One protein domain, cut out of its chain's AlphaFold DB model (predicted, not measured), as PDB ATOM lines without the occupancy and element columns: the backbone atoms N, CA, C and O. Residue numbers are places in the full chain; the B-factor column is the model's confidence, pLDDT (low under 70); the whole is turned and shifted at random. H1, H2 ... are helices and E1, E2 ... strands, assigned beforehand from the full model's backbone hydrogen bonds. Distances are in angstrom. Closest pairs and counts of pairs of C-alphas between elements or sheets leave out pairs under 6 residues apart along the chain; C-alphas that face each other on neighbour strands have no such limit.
ATOM      1  N   PHE A  56     -38.056  20.078  21.680       81.94
ATOM      2  CA  PHE A  56     -38.097  19.832  20.249       81.94
ATOM      3  C   PHE A  56     -36.907  20.451  19.487       81.94
ATOM      4  O   PHE A  56     -36.151  19.748  18.824       81.94
ATOM      5  N   THR A  57     -36.644  21.750  19.665       84.88
ATOM      6  CA  THR A  57     -35.488  22.429  19.048       84.88
ATOM      7  C   THR A  57     -34.149  21.854  19.518       84.88
ATOM      8  O   THR A  57     -33.176  21.875  18.769       84.88
ATOM      9  N   LYS A  58     -34.067  21.334  20.752       85.81
ATOM     10  CA  LYS A  58     -32.851  20.665  21.240       85.81
ATOM     11  C   LYS A  58     -32.587  19.359  20.501       85.81
ATOM     12  O   LYS A  58     -31.427  19.088  20.223       85.81
ATOM     13  N   LEU A  59     -33.627  18.585  20.190       87.38
ATOM     14  CA  LEU A  59     -33.490  17.352  19.411       87.38
ATOM     15  C   LEU A  59     -32.993  17.658  18.001       87.38
ATOM     16  O   LEU A  59     -32.003  17.075  17.575       87.38
ATOM     17  N   ILE A  60     -33.589  18.654  17.341       89.88
ATOM     18  CA  ILE A  60     -33.138  19.091  16.014       89.88
ATOM     19  C   ILE A  60     -31.676  19.540  16.068       89.88
ATOM     20  O   ILE A  60     -30.845  19.080  15.292       89.88
ATOM     21  N   LEU A  61     -31.323  20.394  17.034       90.44
ATOM     22  CA  LEU A  61     -29.944  20.849  17.189       90.44
ATOM     23  C   LEU A  61     -28.977  19.699  17.505       90.44
ATOM     24  O   LEU A  61     -27.808  19.800  17.152       90.44
ATOM     25  N   ALA A  62     -29.419  18.639  18.180       90.56
ATOM     26  CA  ALA A  62     -28.595  17.466  18.458       90.56
ATOM     27  C   ALA A  62     -28.389  16.587  17.214       90.56
ATOM     28  O   ALA A  62     -27.296  16.060  17.046       90.56
ATOM     29  N   ALA A  63     -29.396  16.475  16.344       92.25
ATOM     30  CA  ALA A  63     -29.326  15.694  15.109       92.25
ATOM     31  C   ALA A  63     -28.415  16.330  14.045       92.25
ATOM     32  O   ALA A  63     -27.810  15.630  13.238       92.25
ATOM     33  N   LEU A  64     -28.284  17.661  14.051       92.94
ATOM     34  CA  LEU A  64     -27.414  18.363  13.109       92.94
ATOM     35  C   LEU A  64     -25.923  18.038  13.345       92.94
ATOM     36  O   LEU A  64     -25.520  17.838  14.494       92.94
ATOM     37  N   PRO A  65     -25.068  18.076  12.309       92.06
ATOM     38  CA  PRO A  65     -23.624  17.890  12.450       92.06
ATOM     39  C   PRO A  65     -22.976  18.872  13.435       92.06
ATOM     40  O   PRO A  65     -23.290  20.066  13.455       92.06
ATOM     41  N   ASP A  66     -22.055  18.376  14.262       90.56
ATOM     42  CA  ASP A  66     -21.260  19.216  15.158       90.56
ATOM     43  C   ASP A  66     -20.101  19.910  14.430       90.56
ATOM     44  O   ASP A  66     -19.579  19.438  13.421       90.56
ATOM     45  N   HIS A  67     -19.666  21.049  14.980       84.62
ATOM     46  CA  HIS A  67     -18.491  21.764  14.488       84.62
ATOM     47  C   HIS A  67     -17.271  20.822  14.420       84.62
ATOM     48  O   HIS A  67     -16.980  20.157  15.418       84.62
ATOM     49  N   PRO A  68     -16.491  20.822  13.320       88.56
ATOM     50  CA  PRO A  68     -16.452  21.835  12.257       88.56
ATOM     51  C   PRO A  68     -17.343  21.561  11.039       88.56
ATOM     52  O   PRO A  68     -17.283  22.334  10.086       88.56
ATOM     53  N   ALA A  69     -18.137  20.490  11.039       92.38
ATOM     54  CA  ALA A  69     -18.941  20.130   9.879       92.38
ATOM     55  C   ALA A  69     -20.025  21.183   9.588       92.38
ATOM     56  O   ALA A  69     -20.622  21.763  10.505       92.38
ATOM     57  N   SER A  70     -20.262  21.429   8.298       93.69
ATOM     58  CA  SER A  70     -21.382  22.233   7.824       93.69
ATOM     59  C   SER A  70     -22.620  21.369   7.575       93.69
ATOM     60  O   SER A  70     -22.537  20.148   7.439       93.69
ATOM     61  N   PHE A  71     -23.775  22.020   7.527       94.56
ATOM     62  CA  PHE A  71     -25.059  21.444   7.159       94.56
ATOM     63  C   PHE A  71     -25.894  22.454   6.372       94.56
ATOM     64  O   PHE A  71     -25.669  23.665   6.409       94.56
ATOM     65  N   SER A  72     -26.873  21.945   5.648       94.19
ATOM     66  CA  SER A  72     -27.765  22.683   4.768       94.19
ATOM     67  C   SER A  72     -29.151  22.874   5.390       94.19
ATOM     68  O   SER A  72     -29.502  22.280   6.410       94.19
ATOM     69  N   ALA A  73     -29.988  23.682   4.736       90.00
ATOM     70  CA  ALA A  73     -31.400  23.790   5.099       90.00
ATOM     71  C   ALA A  73     -32.163  22.460   4.914       90.00
ATOM     72  O   ALA A  73     -33.157  22.229   5.600       90.00
ATOM     73  N   VAL A  74     -31.692  21.580   4.022       91.94
ATOM     74  CA  VAL A  74     -32.286  20.252   3.804       91.94
ATOM     75  C   VAL A  74     -32.054  19.360   5.020       91.94
ATOM     76  O   VAL A  74     -32.994  18.730   5.491       91.94
ATOM     77  N   ASP A  75     -30.849  19.381   5.589       93.69
ATOM     78  CA  ASP A  75     -30.521  18.603   6.793       93.69
ATOM     79  C   ASP A  75     -31.398  19.011   7.982       93.69
ATOM     80  O   ASP A  75     -31.821  18.183   8.785       93.69
ATOM     81  N   VAL A  76     -31.744  20.297   8.060       92.06
ATOM     82  CA  VAL A  76     -32.641  20.825   9.093       92.06
ATOM     83  C   VAL A  76     -34.074  20.357   8.865       92.06
ATOM     84  O   VAL A  76     -34.767  20.034   9.827       92.06
ATOM     85  N   ALA A  77     -34.521  20.281   7.610       90.88
ATOM     86  CA  ALA A  77     -35.831  19.737   7.275       90.88
ATOM     87  C   ALA A  77     -35.937  18.238   7.597       90.88
ATOM     88  O   ALA A  77     -36.960  17.805   8.123       90.88
ATOM     89  N   VAL A  78     -34.874  17.464   7.356       93.06
ATOM     90  CA  VAL A  78     -34.803  16.049   7.752       93.06
ATOM     91  C   VAL A  78     -34.846  15.916   9.276       93.06
ATOM     92  O   VAL A  78     -35.706  15.218   9.807       93.06
ATOM     93  N   ALA A  79     -34.010  16.671   9.995       91.44
ATOM     94  CA  ALA A  79     -33.994  16.661  11.458       91.44
ATOM     95  C   ALA A  79     -35.337  17.101  12.077       91.44
ATOM     96  O   ALA A  79     -35.740  16.594  13.123       91.44
ATOM     97  N   CYS A  80     -36.050  18.027  11.428       89.31
ATOM     98  CA  CYS A  80     -37.421  18.408  11.773       89.31
ATOM     99  C   CYS A  80     -38.382  17.213  11.715       89.31
ATOM    100  O   CYS A  80     -39.094  16.964  12.686       89.31
ATOM    101  N   GLN A  81     -38.396  16.476  10.600       87.81
ATOM    102  CA  GLN A  81     -39.287  15.327  10.405       87.81
ATOM    103  C   GLN A  81     -39.004  14.212  11.417       87.81
ATOM    104  O   GLN A  81     -39.926  13.647  12.006       87.81
ATOM    105  N   GLU A  82     -37.727  13.927  11.672       87.44
ATOM    106  CA  GLU A  82     -37.320  12.943  12.679       87.44
ATOM    107  C   GLU A  82     -37.752  13.363  14.091       87.44
ATOM    108  O   GLU A  82     -38.271  12.552  14.862       87.44
ATOM    109  N   ALA A  83     -37.593  14.646  14.429       84.56
ATOM    110  CA  ALA A  83     -38.018  15.176  15.720       84.56
ATOM    111  C   ALA A  83     -39.548  15.164  15.883       84.56
ATOM    112  O   ALA A  83     -40.041  14.905  16.983       84.56
ATOM    113  N   GLU A  84     -40.311  15.423  14.816       83.62
ATOM    114  CA  GLU A  84     -41.778  15.340  14.835       83.62
ATOM    115  C   GLU A  84     -42.255  13.922  15.135       83.62
ATOM    116  O   GLU A  84     -43.110  13.741  16.008       83.62
ATOM    117  N   ALA A  85     -41.665  12.929  14.463       79.88
ATOM    118  CA  ALA A  85     -41.960  11.518  14.686       79.88
ATOM    119  C   ALA A  85     -41.660  11.086  16.132       79.88
ATOM    120  O   ALA A  85     -42.367  10.245  16.685       79.88
ATOM    121  N   ALA A  86     -40.644  11.681  16.764       78.00
ATOM    122  CA  ALA A  86     -40.249  11.366  18.133       78.00
ATOM    123  C   ALA A  86     -41.115  12.041  19.218       78.00
ATOM    124  O   ALA A  86     -41.270  11.481  20.302       78.00
ATOM    125  N   VAL A  87     -41.647  13.246  18.970       73.19
ATOM    126  CA  VAL A  87     -42.294  14.083  20.008       73.19
ATOM    127  C   VAL A  87     -43.810  14.227  19.820       73.19
ATOM    128  O   VAL A  87     -44.497  14.651  20.747       73.19
ATOM    129  N   GLY A  88     -44.360  13.820  18.674       67.00
ATOM    130  CA  GLY A  88     -45.807  13.834  18.437       67.00
ATOM    131  C   GLY A  88     -46.331  15.088  17.735       67.00
ATOM    132  O   GLY A  88     -47.441  15.515  18.032       67.00
ATOM    133  N   GLY A  89     -45.548  15.650  16.805       60.69
ATOM    134  CA  GLY A  89     -45.996  16.422  15.629       60.69
ATOM    135  C   GLY A  89     -46.870  17.678  15.781       60.69
ATOM    136  O   GLY A  89     -47.174  18.282  14.755       60.69
ATOM    137  N   ASP A  90     -47.285  18.090  16.982       58.75
ATOM    138  CA  ASP A  90     -48.186  19.238  17.155       58.75
ATOM    139  C   ASP A  90     -47.566  20.346  18.036       58.75
ATOM    140  O   ASP A  90     -47.346  20.134  19.236       58.75
ATOM    141  N   PRO A  91     -47.269  21.543  17.483       61.62
ATOM    142  CA  PRO A  91     -47.415  21.938  16.076       61.62
ATOM    143  C   PRO A  91     -46.338  21.334  15.155       61.62
ATOM    144  O   PRO A  91     -45.249  20.997  15.632       61.62
ATOM    145  N   PRO A  92     -46.603  21.261  13.834       72.50
ATOM    146  CA  PRO A  92     -45.631  20.772  12.859       72.50
ATOM    147  C   PRO A  92     -44.375  21.653  12.836       72.50
ATOM    148  O   PRO A  92     -44.439  22.876  13.005       72.50
ATOM    149  N   CYS A  93     -43.221  21.033  12.608       81.19
ATOM    150  CA  CYS A  93     -41.942  21.700  12.438       81.19
ATOM    151  C   CYS A  93     -41.971  22.582  11.201       81.19
ATOM    152  O   CYS A  93     -42.252  22.133  10.090       81.19
ATOM    153  N   ASN A  94     -41.560  23.832  11.374       86.69
ATOM    154  CA  ASN A  94     -41.187  24.680  10.260       86.69
ATOM    155  C   ASN A  94     -39.655  24.822  10.231       86.69
ATOM    156  O   ASN A  94     -39.101  25.535  11.076       86.69
ATOM    157  N   PRO A  95     -38.952  24.188   9.270       89.00
ATOM    158  CA  PRO A  95     -37.493  24.242   9.190       89.00
ATOM    159  C   PRO A  95     -36.945  25.671   9.102       89.00
ATOM    160  O   PRO A  95     -35.893  25.957   9.673       89.00
ATOM    161  N   ALA A  96     -37.667  26.586   8.443       89.06
ATOM    162  CA  ALA A  96     -37.258  27.982   8.327       89.06
ATOM    163  C   ALA A  96     -37.293  28.701   9.685       89.06
ATOM    164  O   ALA A  96     -36.322  29.350  10.063       89.06
ATOM    165  N   GLU A  97     -38.362  28.513  10.468       87.69
ATOM    166  CA  GLU A  97     -38.471  29.105  11.809       87.69
ATOM    167  C   GLU A  97     -37.429  28.533  12.774       87.69
ATOM    168  O   GLU A  97     -36.872  29.263  13.596       87.69
ATOM    169  N   ILE A  98     -37.134  27.233  12.667       88.69
ATOM    170  CA  ILE A  98     -36.067  26.611  13.453       88.69
ATOM    171  C   ILE A  98     -34.713  27.213  13.082       88.69
ATOM    172  O   ILE A  98     -33.945  27.561  13.981       88.69
ATOM    173  N   MET A  99     -34.421  27.389  11.794       90.50
ATOM    174  CA  MET A  99     -33.174  28.018  11.366       90.50
ATOM    175  C   MET A  99     -33.044  29.456  11.856       90.50
ATOM    176  O   MET A  99     -32.021  29.797  12.455       90.50
ATOM    177  N   ASP A 100     -34.089  30.266  11.704       88.69
ATOM    178  CA  ASP A 100     -34.113  31.638  12.215       88.69
ATOM    179  C   ASP A 100     -33.906  31.674  13.734       88.69
ATOM    180  O   ASP A 100     -33.152  32.502  14.258       88.69
ATOM    181  N   LEU A 101     -34.511  30.736  14.468       88.12
ATOM    182  CA  LEU A 101     -34.314  30.598  15.907       88.12
ATOM    183  C   LEU A 101     -32.862  30.235  16.255       88.12
ATOM    184  O   LEU A 101     -32.276  30.841  17.151       88.12
ATOM    185  N   LEU A 102     -32.255  29.266  15.571       89.38
ATOM    186  CA  LEU A 102     -30.880  28.838  15.847       89.38
ATOM    187  C   LEU A 102     -29.859  29.947  15.549       89.38
ATOM    188  O   LEU A 102     -28.936  30.162  16.346       89.38
ATOM    189  N   VAL A 103     -30.052  30.676  14.447       89.44
ATOM    190  CA  VAL A 103     -29.205  31.806  14.040       89.44
ATOM    191  C   VAL A 103     -29.388  32.991  14.987       89.44
ATOM    192  O   VAL A 103     -28.405  33.505  15.522       89.44
ATOM    193  N   SER A 104     -30.629  33.392  15.288       87.44
ATOM    194  CA  SER A 104     -30.911  34.505  16.214       87.44
ATOM    195  C   SER A 104     -30.417  34.239  17.640       87.44
ATOM    196  O   SER A 104     -30.040  35.167  18.357       87.44
ATOM    197  N   ARG A 105     -30.351  32.968  18.058       84.62
ATOM    198  CA  ARG A 105     -29.760  32.548  19.340       84.62
ATOM    199  C   ARG A 105     -28.237  32.409  19.295       84.62
ATOM    200  O   ARG A 105     -27.632  32.127  20.331       84.62
ATOM    201  N   GLY A 106     -27.611  32.607  18.135       87.94
ATOM    202  CA  GLY A 106     -26.164  32.524  17.943       87.94
ATOM    203  C   GLY A 106     -25.593  31.125  18.181       87.94
ATOM    204  O   GLY A 106     -24.433  31.004  18.584       87.94
ATOM    205  N   LEU A 107     -26.416  30.087  18.000       89.69
ATOM    206  CA  LEU A 107     -26.034  28.678  18.142       89.69
ATOM    207  C   LEU A 107     -25.442  28.122  16.851       89.69
ATOM    208  O   LEU A 107     -24.661  27.174  16.887       89.69
ATOM    209  N   VAL A 108     -25.820  28.726  15.732       91.56
ATOM    210  CA  VAL A 108     -25.401  28.386  14.380       91.56
ATOM    211  C   VAL A 108     -24.968  29.673  13.690       91.56
ATOM    212  O   VAL A 108     -25.507  30.745  13.969       91.56
ATOM    213  N   GLU A 109     -23.982  29.572  12.812       91.75
ATOM    214  CA  GLU A 109     -23.499  30.679  11.993       91.75
ATOM    215  C   GLU A 109     -23.411  30.278  10.519       91.75
ATOM    216  O   GLU A 109     -23.312  29.096  10.184       91.75
ATOM    217  N   TRP A 110     -23.462  31.284   9.648       91.25
ATOM    218  CA  TRP A 110     -23.286  31.106   8.214       91.25
ATOM    219  C   TRP A 110     -21.833  30.735   7.889       91.25
ATOM    220  O   TRP A 110     -20.888  31.296   8.446       91.25
ATOM    221  N   SER A 111     -21.675  29.790   6.968       88.50
ATOM    222  CA  SER A 111     -20.417  29.324   6.385       88.50
ATOM    223  C   SER A 111     -20.531  29.347   4.857       88.50
ATOM    224  O   SER A 111     -21.631  29.439   4.318       88.50
ATOM    225  N   ALA A 112     -19.407  29.240   4.146       87.81
ATOM    226  CA  ALA A 112     -19.413  29.176   2.681       87.81
ATOM    227  C   ALA A 112     -20.233  27.979   2.159       87.81
ATOM    228  O   ALA A 112     -20.960  28.104   1.179       87.81
ATOM    229  N   ASP A 113     -20.178  26.859   2.881       88.94
ATOM    230  CA  ASP A 113     -20.825  25.593   2.516       88.94
ATOM    231  C   ASP A 113     -22.205  25.394   3.177       88.94
ATOM    232  O   ASP A 113     -22.700  24.272   3.255       88.94
ATOM    233  N   GLY A 114     -22.813  26.461   3.717       91.38
ATOM    234  CA  GLY A 114     -24.116  26.420   4.391       91.38
ATOM    235  C   GLY A 114     -24.070  26.972   5.813       91.38
ATOM    236  O   GLY A 114     -23.702  28.122   6.041       91.38
ATOM    237  N   PHE A 115     -24.454  26.161   6.789       92.88
ATOM    238  CA  PHE A 115     -24.531  26.529   8.199       92.88
ATOM    239  C   PHE A 115     -23.601  25.660   9.029       92.88
ATOM    240  O   PHE A 115     -23.377  24.502   8.705       92.88
ATOM    241  N   ARG A 116     -23.070  26.193  10.126       94.12
ATOM    242  CA  ARG A 116     -22.274  25.405  11.073       94.12
ATOM    243  C   ARG A 116     -22.670  25.716  12.499       94.12
ATOM    244  O   ARG A 116     -22.963  26.867  12.831       94.12
ATOM    245  N   LYS A 117     -22.640  24.711  13.374       93.62
ATOM    246  CA  LYS A 117     -22.807  24.963  14.809       93.62
ATOM    247  C   LYS A 117     -21.653  25.822  15.302       93.62
ATOM    248  O   LYS A 117     -20.491  25.609  14.955       93.62
ATOM    249  N   ARG A 118     -21.966  26.789  16.152       88.75
ATOM    250  CA  ARG A 118     -20.961  27.650  16.755       88.75
ATOM    251  C   ARG A 118     -20.199  26.861  17.810       88.75
ATOM    252  O   ARG A 118     -20.794  26.314  18.741       88.75
TER     253      ARG A 118
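What this domain is: This is residues 56 to 118 of the 126 residues of an uncharacterized protein of Rubricoccus marinus (UniProt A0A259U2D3). Three helices at wide angles, H2 touching both H1 and H3, make most of an elongated body, and a small antiparallel hairpin, E1 and E2, forms one end. The link from H1 to H2 reaches that end, where residues 70 to 71 pair with E2. The printed part has 63 residues, with three named helices, then two named strands; it is mostly helix and compact, radius of gyration of the C-alphas 11.0 A, spanning 33 by 19 by 16 A.

How they stand to each other: H1, residues 56 to 63, touches H2, residues 73 to 87, at a steep tilt of 58 degrees, opposite ways; the closest C-alphas, of Ile 60 and Ala 79, are 5.2 A apart. H3, residues 95 to 104, touches H2 about perpendicular, at 75 degrees, closest at C-alphas 77 and 95, 5.2 A. In the hairpin of E1, residues 108 to 111, and E2, residues 114 to 117, N 109 and O 116 are 2.9 A apart, within hydrogen-bond range. Every O i to N i+4 pair in H1, H2 and H3 is within range.

Where its parts are: H1 begins at C-alpha 56 (-38.097, 19.832, 20.249). H2 is 20.9 A long, H3 14.1 A. E2 ends at C-alpha 117 (-22.807, 24.963, 14.809).

The domain as a whole: The farthest C-alphas, of Gly 88 and Ala 112, are 34.4 A apart. The printed part has no cut and no long link; residues 88 to 91 have pLDDT under 70.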